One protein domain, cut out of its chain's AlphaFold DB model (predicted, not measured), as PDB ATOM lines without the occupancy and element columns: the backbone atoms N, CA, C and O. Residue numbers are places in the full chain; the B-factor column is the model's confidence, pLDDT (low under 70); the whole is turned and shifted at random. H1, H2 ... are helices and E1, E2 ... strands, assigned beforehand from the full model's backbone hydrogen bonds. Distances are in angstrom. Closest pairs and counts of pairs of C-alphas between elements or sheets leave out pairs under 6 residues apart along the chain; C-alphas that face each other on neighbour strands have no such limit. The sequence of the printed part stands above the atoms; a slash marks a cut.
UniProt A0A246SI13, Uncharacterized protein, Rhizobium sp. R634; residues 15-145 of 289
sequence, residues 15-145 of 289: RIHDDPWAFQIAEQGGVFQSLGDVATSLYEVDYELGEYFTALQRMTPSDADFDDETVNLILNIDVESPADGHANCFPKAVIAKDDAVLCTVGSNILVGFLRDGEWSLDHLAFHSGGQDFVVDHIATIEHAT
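What this domain is: This is residues 15 to 145 of the 289 residues of an uncharacterized protein of Rhizobium sp. R634 (UniProt A0A246SI13). Look for two lobes side by side along the longest axis: in the larger, H4 and H5 cover one face of a small sheet, E3 E5 E4, while H3 packs on H5; in the smaller, the strand hairpin E1 E2 joins the helical hairpin H1 H2. H6 grazes the sheet at the printed part's end, and the chain crosses between lobes near residues 17 to 23 and 58 to 67. The printed part has 131 residues, with six named helices and five named strands in the order E1 E2 H1 H2 H3 H4 H5 E3 E4 E5 H6. The class is mixed, helices and strands; the larger sheet is mixed and E1 E2 antiparallel. The whole is compact, with a radius of gyration of the C-alphas of 16.3 A and spans of 52 by 35 by 25 A.

Where its parts are: Find C-alpha 131 at (22.895, -31.431, -15.354); from there E5, residues 131 to 138, runs 23.0 A. Beside it are E4, residues 123 to 128, 16.3 A long, and E3, residues 109 to 111. Look next for H4, residues 90 to 95; H5, residues 97 to 106, 14.1 A; and H3, residues 68 to 76, 12.4 A. E1, residues 24 to 28, begins at C-alpha 24 (7.884, -31.494, -49.799). E2 is residues 31 to 34, H1 residues 35 to 42, and H2 residues 47 to 57, 15.0 A. H6, residues 141 to 145, ends at C-alpha 145 (22.987, -14.975, -35.699).

How they stand to each other: Start at inner strand E5: it forms an antiparallel hairpin with E4, where N 126 and O 133 are 3.0 A apart, and is parallel to E3, where N 138 and O 110 are 2.8 A apart. H4 and H5 are on one face, in two layers, helices on one face of a sheet. H4 has a height over the sheet of 5.1 A; the closest C-alphas of H5 and E5, Thr 104 and Val 135, are 5.9 A apart. H3 touches H5, closest C-alphas Ile 74 and Val 101 at 6.3 A. Residues 15 to 16 pair in parallel with residues 110 to 111 of E3. In the hairpin E1 and E2, N 33 and O 26 are 2.8 A apart. H1 and H2 touch as a helical hairpin, closest C-alphas Leu 42 and Gly 50 at 4.6 A, at a shallow tilt of 15 degrees, opposite ways. In H1 to H6 every O i to N i+4 pair is within hydrogen-bond range.

The domain as a whole: The farthest C-alphas, those of Gly 29 and Gly 130, are 53.6 A apart. The printed part has no cut. The links H3 to H4 and E3 to E4 are long. Look for pLDDT under 70 at residues 55 to 65 and 115 to 117; the mean of the printed part is 84.7.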
ATOM      1  N   ARG A  15      22.887 -31.171 -38.087       77.38
ATOM      2  CA  ARG A  15      22.009 -32.349 -38.052       77.38
ATOM      3  C   ARG A  15      20.547 -31.957 -38.198       77.38
ATOM      4  O   ARG A  15      20.063 -31.140 -37.426       77.38
ATOM      5  N   ILE A  16      19.841 -32.558 -39.153       77.00
ATOM      6  CA  ILE A  16      18.408 -32.322 -39.367       77.00
ATOM      7  C   ILE A  16      17.585 -33.367 -38.605       77.00
ATOM      8  O   ILE A  16      17.841 -34.557 -38.748       77.00
ATOM      9  N   HIS A  17      16.593 -32.925 -37.824       73.62
ATOM     10  CA  HIS A  17      15.665 -33.820 -37.108       73.62
ATOM     11  C   HIS A  17      14.558 -34.402 -38.012       73.62
ATOM     12  O   HIS A  17      14.083 -35.517 -37.807       73.62
ATOM     13  N   ASP A  18      14.121 -33.642 -39.016       76.38
ATOM     14  CA  ASP A  18      13.033 -34.040 -39.912       76.38
ATOM     15  C   ASP A  18      13.492 -35.042 -40.990       76.38
ATOM     16  O   ASP A  18      14.572 -34.901 -41.564       76.38
ATOM     17  N   ASP A  19      12.625 -35.999 -41.354       77.69
ATOM     18  CA  ASP A  19      12.847 -36.866 -42.521       77.69
ATOM     19  C   ASP A  19      12.814 -36.029 -43.822       77.69
ATOM     20  O   ASP A  19      11.756 -35.498 -44.197       77.69
ATOM     21  N   PRO A  20      13.939 -35.919 -44.554       76.50
ATOM     22  CA  PRO A  20      14.030 -35.088 -45.752       76.50
ATOM     23  C   PRO A  20      13.186 -35.612 -46.920       76.50
ATOM     24  O   PRO A  20      12.805 -34.829 -47.793       76.50
ATOM     25  N   TRP A  21      12.849 -36.904 -46.946       82.12
ATOM     26  CA  TRP A  21      12.001 -37.500 -47.986       82.12
ATOM     27  C   TRP A  21      10.514 -37.248 -47.733       82.12
ATOM     28  O   TRP A  21       9.716 -37.195 -48.666       82.12
ATOM     29  N   ALA A  22      10.138 -37.004 -46.477       81.00
ATOM     30  CA  ALA A  22       8.803 -36.543 -46.112       81.00
ATOM     31  C   ALA A  22       8.625 -35.020 -46.309       81.00
ATOM     32  O   ALA A  22       7.516 -34.488 -46.177       81.00
ATOM     33  N   PHE A  23       9.704 -34.287 -46.613       77.88
ATOM     34  CA  PHE A  23       9.705 -32.827 -46.675       77.88
ATOM     35  C   PHE A  23       9.472 -32.304 -48.096       77.88
ATOM     36  O   PHE A  23      10.423 -32.068 -48.828       77.88
ATOM     37  N   GLN A  24       8.215 -32.089 -48.494       83.12
ATOM     38  CA  GLN A  24       7.884 -31.494 -49.799       83.12
ATOM     39  C   GLN A  24       8.280 -30.007 -49.864       83.12
ATOM     40  O   GLN A  24       7.813 -29.219 -49.040       83.12
ATOM     41  N   ILE A  25       9.114 -29.624 -50.839       81.44
ATOM     42  CA  ILE A  25       9.647 -28.248 -50.982       81.44
ATOM     43  C   ILE A  25       9.298 -27.551 -52.281       81.44
ATOM     44  O   ILE A  25       9.351 -26.324 -52.353       81.44
ATOM     45  N   ALA A  26       8.955 -28.316 -53.307       79.56
ATOM     46  CA  ALA A  26       8.596 -27.770 -54.598       79.56
ATOM     47  C   ALA A  26       7.509 -28.623 -55.239       79.56
ATOM     48  O   ALA A  26       7.395 -29.819 -54.980       79.56
ATOM     49  N   GLU A  27       6.725 -27.997 -56.104       80.56
ATOM     50  CA  GLU A  27       5.847 -28.692 -57.028       80.56
ATOM     51  C   GLU A  27       6.332 -28.371 -58.440       80.56
ATOM     52  O   GLU A  27       6.355 -27.210 -58.857       80.56
ATOM     53  N   GLN A  28       6.736 -29.400 -59.180       77.06
ATOM     54  CA  GLN A  28       7.167 -29.259 -60.562       77.06
ATOM     55  C   GLN A  28       6.258 -30.102 -61.451       77.06
ATOM     56  O   GLN A  28       6.291 -31.329 -61.432       77.06
ATOM     57  N   GLY A  29       5.407 -29.432 -62.233       79.50
ATOM     58  CA  GLY A  29       4.516 -30.104 -63.183       79.50
ATOM     59  C   GLY A  29       3.476 -31.029 -62.535       79.50
ATOM     60  O   GLY A  29       3.124 -32.040 -63.134       79.50
ATOM     61  N   GLY A  30       2.999 -30.707 -61.328       82.06
ATOM     62  CA  GLY A  30       2.028 -31.528 -60.593       82.06
ATOM     63  C   GLY A  30       2.646 -32.654 -59.760       82.06
ATOM     64  O   GLY A  30       1.914 -33.423 -59.138       82.06
ATOM     65  N   VAL A  31       3.978 -32.772 -59.749       83.38
ATOM     66  CA  VAL A  31       4.713 -33.704 -58.889       83.38
ATOM     67  C   VAL A  31       5.359 -32.913 -57.762       83.38
ATOM     68  O   VAL A  31       6.129 -31.983 -58.009       83.38
ATOM     69  N   PHE A  32       5.048 -33.288 -56.524       86.00
ATOM     70  CA  PHE A  32       5.741 -32.762 -55.358       86.00
ATOM     71  C   PHE A  32       7.140 -33.367 -55.272       86.00
ATOM     72  O   PHE A  32       7.294 -34.584 -55.337       86.00
ATOM     73  N   GLN A  33       8.141 -32.512 -55.110       87.94
ATOM     74  CA  GLN A  33       9.523 -32.890 -54.854       87.94
ATOM     75  C   GLN A  33       9.819 -32.718 -53.371       87.94
ATOM     76  O   GLN A  33       9.549 -31.659 -52.790       87.94
ATOM     77  N   SER A  34      10.373 -33.761 -52.765       88.25
ATOM     78  CA  SER A  34      10.905 -33.704 -51.411       88.25
ATOM     79  C   SER A  34      12.286 -33.037 -51.368       88.25
ATOM     80  O   SER A  34      12.945 -32.864 -52.394       88.25
ATOM     81  N   LEU A  35      12.764 -32.673 -50.177       82.25
ATOM     82  CA  LEU A  35      14.148 -32.239 -49.979       82.25
ATOM     83  C   LEU A  35      15.132 -33.350 -50.326       82.25
ATOM     84  O   LEU A  35      16.189 -33.060 -50.881       82.25
ATOM     85  N   GLY A  36      14.777 -34.603 -50.038       85.06
ATOM     86  CA  GLY A  36      15.525 -35.776 -50.485       85.06
ATOM     87  C   GLY A  36      15.663 -35.819 -52.009       85.06
ATOM     88  O   GLY A  36      16.774 -35.948 -52.524       85.06
ATOM     89  N   ASP A  37      14.558 -35.608 -52.734       87.31
ATOM     90  CA  ASP A  37      14.556 -35.577 -54.204       87.31
ATOM     91  C   ASP A  37      15.430 -34.442 -54.742       87.31
ATOM     92  O   ASP A  37      16.263 -34.652 -55.626       87.31
ATOM     93  N   VAL A  38      15.279 -33.237 -54.183       85.62
ATOM     94  CA  VAL A  38      16.065 -32.075 -54.610       85.62
ATOM     95  C   VAL A  38      17.545 -32.276 -54.313       85.62
ATOM     96  O   VAL A  38      18.347 -32.097 -55.223       85.62
ATOM     97  N   ALA A  39      17.928 -32.719 -53.115       84.12
ATOM     98  CA  ALA A  39      19.331 -32.997 -52.803       84.12
ATOM     99  C   ALA A  39      19.924 -34.088 -53.699       84.12
ATOM    100  O   ALA A  39      21.056 -33.958 -54.154       84.12
ATOM    101  N   THR A  40      19.148 -35.127 -54.014       86.94
ATOM    102  CA  THR A  40      19.582 -36.181 -54.937       86.94
ATOM    103  C   THR A  40      19.819 -35.623 -56.339       86.94
ATOM    104  O   THR A  40      20.819 -35.953 -56.970       86.94
ATOM    105  N   SER A  41      18.954 -34.721 -56.813       88.06
ATOM    106  CA  SER A  41      19.149 -34.062 -58.112       88.06
ATOM    107  C   SER A  41      20.407 -33.190 -58.171       88.06
ATOM    108  O   SER A  41      20.949 -32.977 -59.255       88.06
ATOM    109  N   LEU A  42      20.925 -32.719 -57.027       88.50
ATOM    110  CA  LEU A  42      22.133 -31.890 -57.007       88.50
ATOM    111  C   LEU A  42      23.365 -32.669 -57.465       88.50
ATOM    112  O   LEU A  42      24.219 -32.054 -58.083       88.50
ATOM    113  N   TYR A  43      23.423 -33.996 -57.301       86.94
ATOM    114  CA  TYR A  43      24.528 -34.801 -57.843       86.94
ATOM    115  C   TYR A  43      24.665 -34.704 -59.370       86.94
ATOM    116  O   TYR A  43      25.750 -34.939 -59.901       86.94
ATOM    117  N   GLU A  44      23.589 -34.361 -60.086       90.81
ATOM    118  CA  GLU A  44      23.627 -34.147 -61.536       90.81
ATOM    119  C   GLU A  44      24.207 -32.774 -61.916       90.81
ATOM    120  O   GLU A  44      24.655 -32.584 -63.048       90.81
ATOM    121  N   VAL A  45      24.198 -31.817 -60.984       89.94
ATOM    122  CA  VAL A  45      24.644 -30.429 -61.189       89.94
ATOM    123  C   VAL A  45      26.035 -30.207 -60.599       89.94
ATOM    124  O   VAL A  45      26.914 -29.664 -61.264       89.94
ATOM    125  N   ASP A  46      26.214 -30.615 -59.347       88.00
ATOM    126  CA  ASP A  46      27.403 -30.431 -58.532       88.00
ATOM    127  C   ASP A  46      27.478 -31.563 -57.494       88.00
ATOM    128  O   ASP A  46      26.665 -31.661 -56.570       88.00
ATOM    129  N   TYR A  47      28.465 -32.439 -57.673       82.62
ATOM    130  CA  TYR A  47      28.653 -33.606 -56.820       82.62
ATOM    131  C   TYR A  47      28.945 -33.221 -55.365       82.62
ATOM    132  O   TYR A  47      28.373 -33.828 -54.464       82.62
ATOM    133  N   GLU A  48      29.790 -32.210 -55.130       74.38
ATOM    134  CA  GLU A  48      30.154 -31.772 -53.775       74.38
ATOM    135  C   GLU A  48      28.929 -31.206 -53.056       74.38
ATOM    136  O   GLU A  48      28.694 -31.481 -51.879       74.38
ATOM    137  N   LEU A  49      28.089 -30.472 -53.787       72.75
ATOM    138  CA  LEU A  49      26.838 -29.950 -53.257       72.75
ATOM    139  C   LEU A  49      25.837 -31.073 -52.931       72.75
ATOM    140  O   LEU A  49      25.195 -31.040 -51.879       72.75
ATOM    141  N   GLY A  50      25.711 -32.074 -53.807       77.81
ATOM    142  CA  GLY A  50      24.883 -33.258 -53.565       77.81
ATOM    143  C   GLY A  50      25.350 -34.061 -52.348       77.81
ATOM    144  O   GLY A  50      24.528 -34.448 -51.512       77.81
ATOM    145  N   GLU A  51      26.663 -34.252 -52.207       74.06
ATOM    146  CA  GLU A  51      27.284 -34.916 -51.059       74.06
ATOM    147  C   GLU A  51      27.042 -34.137 -49.764       74.06
ATOM    148  O   GLU A  51      26.572 -34.721 -48.787       74.06
ATOM    149  N   TYR A  52      27.243 -32.816 -49.774       70.88
ATOM    150  CA  TYR A  52      26.973 -31.943 -48.632       70.88
ATOM    151  C   TYR A  52      25.522 -32.055 -48.146       70.88
ATOM    152  O   TYR A  52      25.277 -32.334 -46.972       70.88
ATOM    153  N   PHE A  53      24.536 -31.900 -49.036       74.19
ATOM    154  CA  PHE A  53      23.129 -32.022 -48.641       74.19
ATOM    155  C   PHE A  53      22.761 -33.447 -48.230       74.19
ATOM    156  O   PHE A  53      21.957 -33.625 -47.321       74.19
ATOM    157  N   THR A  54      23.367 -34.466 -48.838       74.56
ATOM    158  CA  THR A  54      23.171 -35.856 -48.410       74.56
ATOM    159  C   THR A  54      23.734 -36.096 -47.011       74.56
ATOM    160  O   THR A  54      23.108 -36.808 -46.232       74.56
ATOM    161  N   ALA A  55      24.874 -35.497 -46.667       69.94
ATOM    162  CA  ALA A  55      25.443 -35.562 -45.324       69.94
ATOM    163  C   ALA A  55      24.535 -34.865 -44.297       69.94
ATOM    164  O   ALA A  55      24.259 -35.433 -43.249       69.94
ATOM    165  N   LEU A  56      23.966 -33.699 -44.633       65.50
ATOM    166  CA  LEU A  56      22.956 -33.037 -43.791       65.50
ATOM    167  C   LEU A  56      21.704 -33.900 -43.563       65.50
ATOM    168  O   LEU A  56      21.089 -33.844 -42.499       65.50
ATOM    169  N   GLN A  57      21.311 -34.667 -44.582       69.00
ATOM    170  CA  GLN A  57      20.133 -35.537 -44.572       69.00
ATOM    171  C   GLN A  57      20.356 -36.853 -43.834       69.00
ATOM    172  O   GLN A  57      19.443 -37.381 -43.199       69.00
ATOM    173  N   ARG A  58      21.562 -37.412 -43.931       62.47
ATOM    174  CA  ARG A  58      21.973 -38.604 -43.199       62.47
ATOM    175  C   ARG A  58      22.420 -38.156 -41.819       62.47
ATOM    176  O   ARG A  58      23.610 -38.072 -41.591       62.47
ATOM    177  N   MET A  59      21.437 -37.816 -40.982       61.62
ATOM    178  CA  MET A  59      21.457 -37.531 -39.540       61.62
ATOM    179  C   MET A  59      22.714 -37.953 -38.748       61.62
ATOM    180  O   MET A  59      22.561 -38.701 -37.796       61.62
ATOM    181  N   THR A  60      23.951 -37.568 -39.056       59.31
ATOM    182  CA  THR A  60      25.119 -38.107 -38.343       59.31
ATOM    183  C   THR A  60      26.446 -37.588 -38.923       59.31
ATOM    184  O   THR A  60      26.584 -37.498 -40.140       59.31
ATOM    185  N   PRO A  61      27.486 -37.381 -38.097       55.78
ATOM    186  CA  PRO A  61      28.721 -38.135 -38.330       55.78
ATOM    187  C   PRO A  61      28.406 -39.628 -38.161       55.78
ATOM    188  O   PRO A  61      27.742 -39.976 -37.190       55.78
ATOM    189  N   SER A  62      28.744 -40.480 -39.133       58.16
ATOM    190  CA  SER A  62      28.379 -41.909 -39.166       58.16
ATOM    191  C   SER A  62      28.585 -42.580 -37.799       58.16
ATOM    192  O   SER A  62      29.506 -42.208 -37.096       58.16
ATOM    193  N   ASP A  63      27.812 -43.607 -37.413       53.69
ATOM    194  CA  ASP A  63      28.033 -44.332 -36.138       53.69
ATOM    195  C   ASP A  63      29.490 -44.814 -35.944       53.69
ATOM    196  O   ASP A  63      29.935 -45.026 -34.821       53.69
ATOM    197  N   ALA A  64      30.241 -44.976 -37.040       59.62
ATOM    198  CA  ALA A  64      31.669 -45.295 -37.042       59.62
ATOM    199  C   ALA A  64      32.587 -44.147 -36.567       59.62
ATOM    200  O   ALA A  64      33.763 -44.389 -36.296       59.62
ATOM    201  N   ASP A  65      32.066 -42.926 -36.483       65.38
ATOM    202  CA  ASP A  65      32.784 -41.703 -36.122       65.38
ATOM    203  C   ASP A  65      32.755 -41.437 -34.605       65.38
ATOM    204  O   ASP A  65      33.475 -40.564 -34.121       65.38
ATOM    205  N   PHE A  66      31.957 -42.191 -33.837       73.38
ATOM    206  CA  PHE A  66      31.922 -42.104 -32.378       73.38
ATOM    207  C   PHE A  66      32.796 -43.182 -31.732       73.38
ATOM    208  O   PHE A  66      32.691 -44.366 -32.054       73.38
ATOM    209  N   ASP A  67      33.637 -42.780 -30.780       83.81
ATOM    210  CA  ASP A  67      34.355 -43.727 -29.927       83.81
ATOM    211  C   ASP A  67      33.443 -44.325 -28.835       83.81
ATOM    212  O   ASP A  67      32.335 -43.847 -28.571       83.81
ATOM    213  N   ASP A  68      33.910 -45.395 -28.183       86.81
ATOM    214  CA  ASP A  68      33.141 -46.101 -27.149       86.81
ATOM    215  C   ASP A  68      32.748 -45.184 -25.975       86.81
ATOM    216  O   ASP A  68      31.709 -45.386 -25.344       86.81
ATOM    217  N   GLU A  69      33.568 -44.180 -25.648       88.38
ATOM    218  CA  GLU A  69      33.269 -43.215 -24.583       88.38
ATOM    219  C   GLU A  69      32.077 -42.337 -24.974       88.38
ATOM    220  O   GLU A  69      31.130 -42.180 -24.198       88.38
ATOM    221  N   THR A  70      32.075 -41.860 -26.214       85.81
ATOM    222  CA  THR A  70      31.018 -41.043 -26.800       85.81
ATOM    223  C   THR A  70      29.705 -41.817 -26.915       85.81
ATOM    224  O   THR A  70      28.652 -41.316 -26.517       85.81
ATOM    225  N   VAL A  71      29.760 -43.072 -27.372       86.06
ATOM    226  CA  VAL A  71      28.594 -43.972 -27.418       86.06
ATOM    227  C   VAL A  71      28.007 -44.171 -26.021       86.06
ATOM    228  O   VAL A  71      26.796 -44.057 -25.832       86.06
ATOM    229  N   ASN A  72      28.849 -44.422 -25.016       88.81
ATOM    230  CA  ASN A  72      28.379 -44.560 -23.640       88.81
ATOM    231  C   ASN A  72      27.742 -43.267 -23.118       88.81
ATOM    232  O   ASN A  72      26.756 -43.339 -22.388       88.81
ATOM    233  N   LEU A  73      28.265 -42.094 -23.481       88.38
ATOM    234  CA  LEU A  73      27.661 -40.824 -23.089       88.38
ATOM    235  C   LEU A  73      26.270 -40.650 -23.713       88.38
ATOM    236  O   LEU A  73      25.328 -40.337 -22.991       88.38
ATOM    237  N   ILE A  74      26.120 -40.941 -25.011       88.69
ATOM    238  CA  ILE A  74      24.826 -40.909 -25.719       88.69
ATOM    239  C   ILE A  74      23.802 -41.806 -25.016       88.69
ATOM    240  O   ILE A  74      22.672 -41.390 -24.791       88.69
ATOM    241  N   LEU A  75      24.198 -43.021 -24.629       90.44
ATOM    242  CA  LEU A  75      23.303 -43.978 -23.971       90.44
ATOM    243  C   LEU A  75      22.905 -43.584 -22.538       90.44
ATOM    244  O   LEU A  75      21.942 -44.140 -22.010       90.44
ATOM    245  N   ASN A  76      23.645 -42.673 -21.900       93.12
ATOM    246  CA  ASN A  76      23.410 -42.247 -20.517       93.12
ATOM    247  C   ASN A  76      22.720 -40.881 -20.397       93.12
ATOM    248  O   ASN A  76      22.370 -40.490 -19.284       93.12
ATOM    249  N   ILE A  77      22.537 -40.156 -21.502       94.06
ATOM    250  CA  ILE A  77      21.811 -38.885 -21.527       94.06
ATOM    251  C   ILE A  77      20.391 -39.143 -22.036       94.06
ATOM    252  O   ILE A  77      20.192 -39.738 -23.090       94.06
ATOM    253  N   ASP A  78      19.405 -38.644 -21.296       95.06
ATOM    254  CA  ASP A  78      17.987 -38.684 -21.661       95.06
ATOM    255  C   ASP A  78      17.323 -37.316 -21.445       95.06
ATOM    256  O   ASP A  78      17.736 -36.518 -20.604       95.06
ATOM    257  N   VAL A  79      16.264 -37.032 -22.196       96.19
ATOM    258  CA  VAL A  79      15.512 -35.773 -22.115       96.19
ATOM    259  C   VAL A  79      14.467 -35.886 -20.998       96.19
ATOM    260  O   VAL A  79      13.283 -36.109 -21.245       96.19
ATOM    261  N   GLU A  80      14.907 -35.767 -19.742       96.75
ATOM    262  CA  GLU A  80      14.086 -36.107 -18.568       96.75
ATOM    263  C   GLU A  80      13.105 -34.995 -18.169       96.75
ATOM    264  O   GLU A  80      11.929 -35.246 -17.889       96.75
ATOM    265  N   SER A  81      13.589 -33.754 -18.083       97.38
ATOM    266  CA  SER A  81      12.813 -32.618 -17.565       97.38
ATOM    267  C   SER A  81      13.321 -31.276 -18.124       97.38
ATOM    268  O   SER A  81      14.383 -31.250 -18.750       97.38
ATOM    269  N   PRO A  82      12.578 -30.157 -18.001       97.50
ATOM    270  CA  PRO A  82      13.044 -28.871 -18.517       97.50
ATOM    271  C   PRO A  82      14.284 -28.380 -17.762       97.50
ATOM    272  O   PRO A  82      14.293 -28.397 -16.534       97.50
ATOM    273  N   ALA A  83      15.278 -27.876 -18.497       97.31
ATOM    274  CA  ALA A  83      16.418 -27.169 -17.912       97.31
ATOM    275  C   ALA A  83      15.982 -25.863 -17.219       97.31
ATOM    276  O   ALA A  83      14.964 -25.251 -17.587       97.31
ATOM    277  N   ASP A  84      16.769 -25.405 -16.245       95.94
ATOM    278  CA  ASP A  84      16.452 -24.238 -15.427       95.94
ATOM    279  C   ASP A  84      16.319 -22.974 -16.288       95.94
ATOM    280  O   ASP A  84      17.242 -22.532 -16.964       95.94
ATOM    281  N   GLY A  85      15.136 -22.351 -16.261       95.44
ATOM    282  CA  GLY A  85      14.846 -21.151 -17.055       95.44
ATOM    283  C   GLY A  85      14.484 -21.407 -18.524       95.44
ATOM    284  O   GLY A  85      14.182 -20.447 -19.231       95.44
ATOM    285  N   HIS A  86      14.421 -22.668 -18.966       95.25
ATOM    286  CA  HIS A  86      14.185 -23.049 -20.365       95.25
ATOM    287  C   HIS A  86      12.918 -23.904 -20.584       95.25
ATOM    288  O   HIS A  86      12.781 -24.615 -21.582       95.25
ATOM    289  N   ALA A  87      11.939 -23.824 -19.677       94.94
ATOM    290  CA  ALA A  87      10.722 -24.643 -19.732       94.94
ATOM    291  C   ALA A  87       9.904 -24.504 -21.036       94.94
ATOM    292  O   ALA A  87       9.181 -25.424 -21.415       94.94
ATOM    293  N   ASN A  88      10.020 -23.375 -21.738       93.50
ATOM    294  CA  ASN A  88       9.326 -23.111 -22.999       93.50
ATOM    295  C   ASN A  88       9.861 -23.922 -24.192       93.50
ATOM    296  O   ASN A  88       9.106 -24.154 -25.133       93.50
ATOM    297  N   CYS A  89      11.128 -24.348 -24.173       93.19
ATOM    298  CA  CYS A  89      11.734 -25.106 -25.275       93.19
ATOM    299  C   CYS A  89      11.724 -26.627 -25.050       93.19
ATOM    300  O   CYS A  89      11.872 -27.391 -26.005       93.19
ATOM    301  N   PHE A  90      11.467 -27.080 -23.819       95.75
ATOM    302  CA  PHE A  90      11.473 -28.499 -23.459       95.75
ATOM    303  C   PHE A  90      10.538 -29.386 -24.306       95.75
ATOM    304  O   PHE A  90      10.980 -30.452 -24.729       95.75
ATOM    305  N   PRO A  91       9.298 -28.984 -24.668       94.44
ATOM    306  CA  PRO A  91       8.463 -29.807 -25.549       94.44
ATOM    307  C   PRO A  91       9.122 -30.116 -26.901       94.44
ATOM    308  O   PRO A  91       8.895 -31.183 -27.464       94.44
ATOM    309  N   LYS A  92       9.952 -29.200 -27.418       92.56
ATOM    310  CA  LYS A  92      10.698 -29.407 -28.665       92.56
ATOM    311  C   LYS A  92      11.926 -30.289 -28.449       92.56
ATOM    312  O   LYS A  92      12.208 -31.109 -29.315       92.56
ATOM    313  N   ALA A  93      12.564 -30.217 -27.278       93.81
ATOM    314  CA  ALA A  93      13.582 -31.189 -26.865       93.81
ATOM    315  C   ALA A  93      13.028 -32.618 -26.820       93.81
ATOM    316  O   ALA A  93      13.689 -33.533 -27.287       93.81
ATOM    317  N   VAL A  94      11.794 -32.812 -26.340       94.31
ATOM    318  CA  VAL A  94      11.147 -34.138 -26.317       94.31
ATOM    319  C   VAL A  94      10.852 -34.656 -27.730       94.31
ATOM    320  O   VAL A  94      11.024 -35.844 -27.991       94.31
ATOM    321  N   ILE A  95      10.416 -33.781 -28.644       90.94
ATOM    322  CA  ILE A  95      10.161 -34.148 -30.046       90.94
ATOM    323  C   ILE A  95      11.469 -34.558 -30.738       90.94
ATOM    324  O   ILE A  95      11.530 -35.636 -31.322       90.94
ATOM    325  N   ALA A  96      12.524 -33.749 -30.598       89.50
ATOM    326  CA  ALA A  96      13.840 -33.995 -31.189       89.50
ATOM    327  C   ALA A  96      14.801 -34.771 -30.278       89.50
ATOM    328  O   ALA A  96      16.006 -34.571 -30.374       89.50
ATOM    329  N   LYS A  97      14.305 -35.631 -29.381       91.56
ATOM    330  CA  LYS A  97      15.117 -36.199 -28.289       91.56
ATOM    331  C   LYS A  97      16.419 -36.856 -28.761       91.56
ATOM    332  O   LYS A  97      17.475 -36.559 -28.215       91.56
ATOM    333  N   ASP A  98      16.357 -37.686 -29.801       88.44
ATOM    334  CA  ASP A  98      17.498 -38.494 -30.230       88.44
ATOM    335  C   ASP A  98      18.555 -37.575 -30.862       88.44
ATOM    336  O   ASP A  98      19.735 -37.630 -30.517       88.44
ATOM    337  N   ASP A  99      18.116 -36.636 -31.704       87.31
ATOM    338  CA  ASP A  99      18.985 -35.636 -32.323       87.31
ATOM    339  C   ASP A  99      19.538 -34.624 -31.319       87.31
ATOM    340  O   ASP A  99      20.693 -34.225 -31.437       87.31
ATOM    341  N   ALA A 100      18.755 -34.220 -30.318       90.62
ATOM    342  CA  ALA A 100      19.186 -33.307 -29.267       90.62
ATOM    343  C   ALA A 100      20.274 -33.941 -28.392       90.62
ATOM    344  O   ALA A 100      21.273 -33.286 -28.093       90.62
ATOM    345  N   VAL A 101      20.135 -35.222 -28.035       90.88
ATOM    346  CA  VAL A 101      21.177 -35.972 -27.317       90.88
ATOM    347  C   VAL A 101      22.436 -36.093 -28.177       90.88
ATOM    348  O   VAL A 101      23.535 -35.783 -27.717       90.88
ATOM    349  N   LEU A 102      22.289 -36.455 -29.451       87.38
ATOM    350  CA  LEU A 102      23.427 -36.602 -30.364       87.38
ATOM    351  C   LEU A 102      24.137 -35.266 -30.629       87.38
ATOM    352  O   LEU A 102      25.365 -35.225 -30.689       87.38
ATOM    353  N   CYS A 103      23.396 -34.161 -30.724       87.88
ATOM    354  CA  CYS A 103      23.978 -32.825 -30.846       87.88
ATOM    355  C   CYS A 103      24.681 -32.373 -29.568       87.88
ATOM    356  O   CYS A 103      25.748 -31.772 -29.647       87.88
ATOM    357  N   THR A 104      24.126 -32.716 -28.404       89.19
ATOM    358  CA  THR A 104      24.741 -32.442 -27.099       89.19
ATOM    359  C   THR A 104      26.113 -33.097 -26.986       89.19
ATOM    360  O   THR A 104      27.076 -32.453 -26.579       89.19
ATOM    361  N   VAL A 105      26.207 -34.374 -27.355       86.81
ATOM    362  CA  VAL A 105      27.439 -35.152 -27.218       86.81
ATOM    363  C   VAL A 105      28.457 -34.807 -28.306       86.81
ATOM    364  O   VAL A 105      29.634 -34.617 -28.011       86.81
ATOM    365  N   GLY A 106      28.010 -34.679 -29.556       80.50
ATOM    366  CA  GLY A 106      28.886 -34.395 -30.694       80.50
ATOM    367  C   GLY A 106      29.304 -32.931 -30.840       80.50
ATOM    368  O   GLY A 106      30.053 -32.619 -31.756       80.50
ATOM    369  N   SER A 107      28.824 -32.021 -29.981       79.75
ATOM    370  CA  SER A 107      28.955 -30.564 -30.185       79.75
ATOM    371  C   SER A 107      28.408 -30.103 -31.548       79.75
ATOM    372  O   SER A 107      28.935 -29.182 -32.175       79.75
ATOM    373  N   ASN A 108      27.337 -30.757 -32.006       83.44
ATOM    374  CA  ASN A 108      26.693 -30.469 -33.284       83.44
ATOM    375  C   ASN A 108      25.592 -29.420 -33.107       83.44
ATOM    376  O   ASN A 108      25.090 -29.189 -32.006       83.44
ATOM    377  N   ILE A 109      25.175 -28.818 -34.215       87.19
ATOM    378  CA  ILE A 109      24.052 -27.885 -34.251       87.19
ATOM    379  C   ILE A 109      22.839 -28.600 -34.827       87.19
ATOM    380  O   ILE A 109      22.897 -29.178 -35.918       87.19
ATOM    381  N   LEU A 110      21.716 -28.502 -34.120       89.19
ATOM    382  CA  LEU A 110      20.446 -28.988 -34.627       89.19
ATOM    383  C   LEU A 110      19.921 -28.021 -35.694       89.19
ATOM    384  O   LEU A 110      19.886 -26.808 -35.505       89.19
ATOM    385  N   VAL A 111      19.474 -28.546 -36.822       85.38
ATOM    386  CA  VAL A 111      18.881 -27.777 -37.912       85.38
ATOM    387  C   VAL A 111      17.446 -28.237 -38.098       85.38
ATOM    388  O   VAL A 111      17.155 -29.430 -38.149       85.38
ATOM    389  N   GLY A 112      16.540 -27.277 -38.200       81.31
ATOM    390  CA  GLY A 112      15.125 -27.536 -38.412       81.31
ATOM    391  C   GLY A 112      14.547 -26.592 -39.449       81.31
ATOM    392  O   GLY A 112      15.161 -25.598 -39.839       81.31
ATOM    393  N   PHE A 113      13.333 -26.888 -39.896       77.44
ATOM    394  CA  PHE A 113      12.592 -26.002 -40.784       77.44
ATOM    395  C   PHE A 113      11.508 -25.268 -40.005       77.44
ATOM    396  O   PHE A 113      10.817 -25.850 -39.170       77.44
ATOM    397  N   LEU A 114      11.312 -23.983 -40.311       74.94
ATOM    398  CA  LEU A 114      10.257 -23.168 -39.714       74.94
ATOM    399  C   LEU A 114       8.873 -23.600 -40.248       74.94
ATOM    400  O   LEU A 114       8.273 -22.926 -41.081       74.94
ATOM    401  N   ARG A 115       8.371 -24.752 -39.799       68.19
ATOM    402  CA  ARG A 115       7.012 -25.237 -40.079       68.19
ATOM    403  C   ARG A 115       6.055 -24.702 -39.024       68.19
ATOM    404  O   ARG A 115       6.304 -24.876 -37.837       68.19
ATOM    405  N   ASP A 116       5.006 -24.006 -39.459       64.31
ATOM    406  CA  ASP A 116       3.898 -23.517 -38.620       64.31
ATOM    407  C   ASP A 116       4.314 -22.750 -37.344       64.31
ATOM    408  O   ASP A 116       3.577 -22.679 -36.365       64.31
ATOM    409  N   GLY A 117       5.516 -22.156 -37.344       68.12
ATOM    410  CA  GLY A 117       6.101 -21.468 -36.188       68.12
ATOM    411  C   GLY A 117       6.590 -22.392 -35.066       68.12
ATOM    412  O   GLY A 117       7.128 -21.907 -34.071       68.12
ATOM    413  N   GLU A 118       6.466 -23.709 -35.220       73.94
ATOM    414  CA  GLU A 118       6.793 -24.697 -34.192       73.94
ATOM    415  C   GLU A 118       8.287 -24.758 -33.841       73.94
ATOM    416  O   GLU A 118       8.636 -25.053 -32.700       73.94
ATOM    417  N   TRP A 119       9.159 -24.441 -34.796       84.75
ATOM    418  CA  TRP A 119      10.620 -24.470 -34.657       84.75
ATOM    419  C   TRP A 119      11.231 -23.067 -34.561       84.75
ATOM    420  O   TRP A 119      12.366 -22.848 -34.965       84.75
ATOM    421  N   SER A 120      10.482 -22.096 -34.030       86.44
ATOM    422  CA  SER A 120      10.896 -20.686 -33.875       86.44
ATOM    423  C   SER A 120      11.760 -20.412 -32.629       86.44
ATOM    424  O   SER A 120      11.736 -19.318 -32.068       86.44
ATOM    425  N   LEU A 121      12.504 -21.420 -32.171       91.19
ATOM    426  CA  LEU A 121      13.398 -21.351 -31.015       91.19
ATOM    427  C   LEU A 121      14.838 -21.527 -31.490       91.19
ATOM    428  O   LEU A 121      15.117 -22.436 -32.264       91.19
ATOM    429  N   ASP A 122      15.755 -20.692 -31.024       93.00
ATOM    430  CA  ASP A 122      17.168 -20.723 -31.423       93.00
ATOM    431  C   ASP A 122      18.019 -21.711 -30.605       93.00
ATOM    432  O   ASP A 122      19.224 -21.836 -30.830       93.00
ATOM    433  N   HIS A 123      17.404 -22.388 -29.637       94.81
ATOM    434  CA  HIS A 123      17.993 -23.461 -28.850       94.81
ATOM    435  C   HIS A 123      16.905 -24.368 -28.267       94.81
ATOM    436  O   HIS A 123      15.740 -23.985 -28.125       94.81
ATOM    437  N   LEU A 124      17.317 -25.580 -27.914       94.94
ATOM    438  CA  LEU A 124      16.564 -26.536 -27.118       94.94
ATOM    439  C   LEU A 124      17.332 -26.742 -25.816       94.94
ATOM    440  O   LEU A 124      18.554 -26.608 -25.788       94.94
ATOM    441  N   ALA A 125      16.636 -27.070 -24.738       96.44
ATOM    442  CA  ALA A 125      17.289 -27.358 -23.476       96.44
ATOM    443  C   ALA A 125      16.504 -28.378 -22.660       96.44
ATOM    444  O   ALA A 125      15.268 -28.414 -22.683       96.44
ATOM    445  N   PHE A 126      17.245 -29.204 -21.936       97.69
ATOM    446  CA  PHE A 126      16.713 -30.274 -21.109       97.69
ATOM    447  C   PHE A 126      17.681 -30.605 -19.975       97.69
ATOM    448  O   PHE A 126      18.873 -30.325 -20.053       97.69
ATOM    449  N   HIS A 127      17.149 -31.198 -18.921       97.38
ATOM    450  CA  HIS A 127      17.894 -31.703 -17.784       97.38
ATOM    451  C   HIS A 127      18.067 -33.215 -17.921       97.38
ATOM    452  O   HIS A 127      17.108 -33.908 -18.272       97.38
ATOM    453  N   SER A 128      19.260 -33.716 -17.615       97.12
ATOM    454  CA  SER A 128      19.557 -35.145 -17.544       97.12
ATOM    455  C   SER A 128      20.621 -35.417 -16.489       97.12
ATOM    456  O   SER A 128      21.620 -34.698 -16.418       97.12
ATOM    457  N   GLY A 129      20.423 -36.433 -15.648       93.62
ATOM    458  CA  GLY A 129      21.467 -36.880 -14.718       93.62
ATOM    459  C   GLY A 129      21.983 -35.807 -13.743       93.62
ATOM    460  O   GLY A 129      23.127 -35.886 -13.297       93.62
ATOM    461  N   GLY A 130      21.172 -34.797 -13.404       94.31
ATOM    462  CA  GLY A 130      21.578 -33.699 -12.518       94.31
ATOM    463  C   GLY A 130      22.244 -32.511 -13.221       94.31
ATOM    464  O   GLY A 130      22.719 -31.606 -12.533       94.31
ATOM    465  N   GLN A 131      22.285 -32.491 -14.555       95.88
ATOM    466  CA  GLN A 131      22.895 -31.431 -15.354       95.88
ATOM    467  C   GLN A 131      21.926 -30.896 -16.416       95.88
ATOM    468  O   GLN A 131      21.166 -31.649 -17.019       95.88
ATOM    469  N   ASP A 132      22.006 -29.590 -16.672       96.38
ATOM    470  CA  ASP A 132      21.308 -28.944 -17.781       96.38
ATOM    471  C   ASP A 132      22.146 -28.987 -19.059       96.38
ATOM    472  O   ASP A 132      23.345 -28.686 -19.061       96.38
ATOM    473  N   PHE A 133      21.478 -29.309 -20.159       95.12
ATOM    474  CA  PHE A 133      22.022 -29.332 -21.505       95.12
ATOM    475  C   PHE A 133      21.288 -28.310 -22.364       95.12
ATOM    476  O   PHE A 133      20.064 -28.189 -22.301       95.12
ATOM    477  N   VAL A 134      22.051 -27.575 -23.173       94.38
ATOM    478  CA  VAL A 134      21.536 -26.613 -24.148       94.38
ATOM    479  C   VAL A 134      22.103 -26.985 -25.507       94.38
ATOM    480  O   VAL A 134      23.317 -27.079 -25.671       94.38
ATOM    481  N   VAL A 135      21.213 -27.186 -26.470       93.12
ATOM    482  CA  VAL A 135      21.530 -27.540 -27.851       93.12
ATOM    483  C   VAL A 135      21.163 -26.365 -28.734       93.12
ATOM    484  O   VAL A 135      20.009 -25.931 -28.748       93.12
ATOM    485  N   ASP A 136      22.131 -25.845 -29.479       93.38
ATOM    486  CA  ASP A 136      21.874 -24.792 -30.452       93.38
ATOM    487  C   ASP A 136      20.995 -25.311 -31.590       93.38
ATOM    488  O   ASP A 136      21.186 -26.425 -32.083       93.38
ATOM    489  N   HIS A 137      20.035 -24.489 -32.014       93.00
ATOM    490  CA  HIS A 137      19.124 -24.848 -33.089       93.00
ATOM    491  C   HIS A 137      18.960 -23.735 -34.113       93.00
ATOM    492  O   HIS A 137      18.629 -22.599 -33.778       93.00
ATOM    493  N   ILE A 138      19.133 -24.076 -35.387       90.75
ATOM    494  CA  ILE A 138      19.046 -23.142 -36.505       90.75
ATOM    495  C   ILE A 138      17.891 -23.542 -37.419       90.75
ATOM    496  O   ILE A 138      17.943 -24.559 -38.100       90.75
ATOM    497  N   ALA A 139      16.876 -22.681 -37.477       88.94
ATOM    498  CA  ALA A 139      15.812 -22.745 -38.483       88.94
ATOM    499  C   ALA A 139      15.661 -21.441 -39.277       88.94
ATOM    500  O   ALA A 139      15.001 -21.410 -40.315       88.94
ATOM    501  N   THR A 140      16.273 -20.355 -38.799       88.19
ATOM    502  CA  THR A 140      16.249 -19.043 -39.448       88.19
ATOM    503  C   THR A 140      17.619 -18.368 -39.373       88.19
ATOM    504  O   THR A 140      18.515 -18.796 -38.638       88.19
ATOM    505  N   ILE A 141      17.784 -17.273 -40.120       85.81
ATOM    506  CA  ILE A 141      19.002 -16.449 -40.080       85.81
ATOM    507  C   ILE A 141      19.181 -15.808 -38.697       85.81
ATOM    508  O   ILE A 141      20.304 -15.668 -38.212       85.81
ATOM    509  N   GLU A 142      18.084 -15.444 -38.034       90.12
ATOM    510  CA  GLU A 142      18.096 -14.899 -36.677       90.12
ATOM    511  C   GLU A 142      18.653 -15.925 -35.686       90.12
ATOM    512  O   GLU A 142      19.481 -15.567 -34.851       90.12
ATOM    513  N   HIS A 143      18.290 -17.206 -35.826       92.94
ATOM    514  CA  HIS A 143      18.847 -18.273 -34.992       92.94
ATOM    515  C   HIS A 143      20.347 -18.452 -35.232       92.94
ATOM    516  O   HIS A 143      21.121 -18.520 -34.281       92.94
ATOM    517  N   ALA A 144      20.775 -18.475 -36.501       89.19
ATOM    518  CA  ALA A 144      22.194 -18.559 -36.844       89.19
ATOM    519  C   ALA A 144      22.984 -17.375 -36.265       89.19
ATOM    520  O   ALA A 144      24.084 -17.543 -35.739       89.19
ATOM    521  N   THR A 145      22.398 -16.176 -36.302       89.06
ATOM    522  CA  THR A 145      22.987 -14.975 -35.699       89.06
ATOM    523  C   THR A 145      23.111 -15.129 -34.183       89.06
ATOM    524  O   THR A 145      24.185 -14.879 -33.635       89.06
TER     525      THR A 145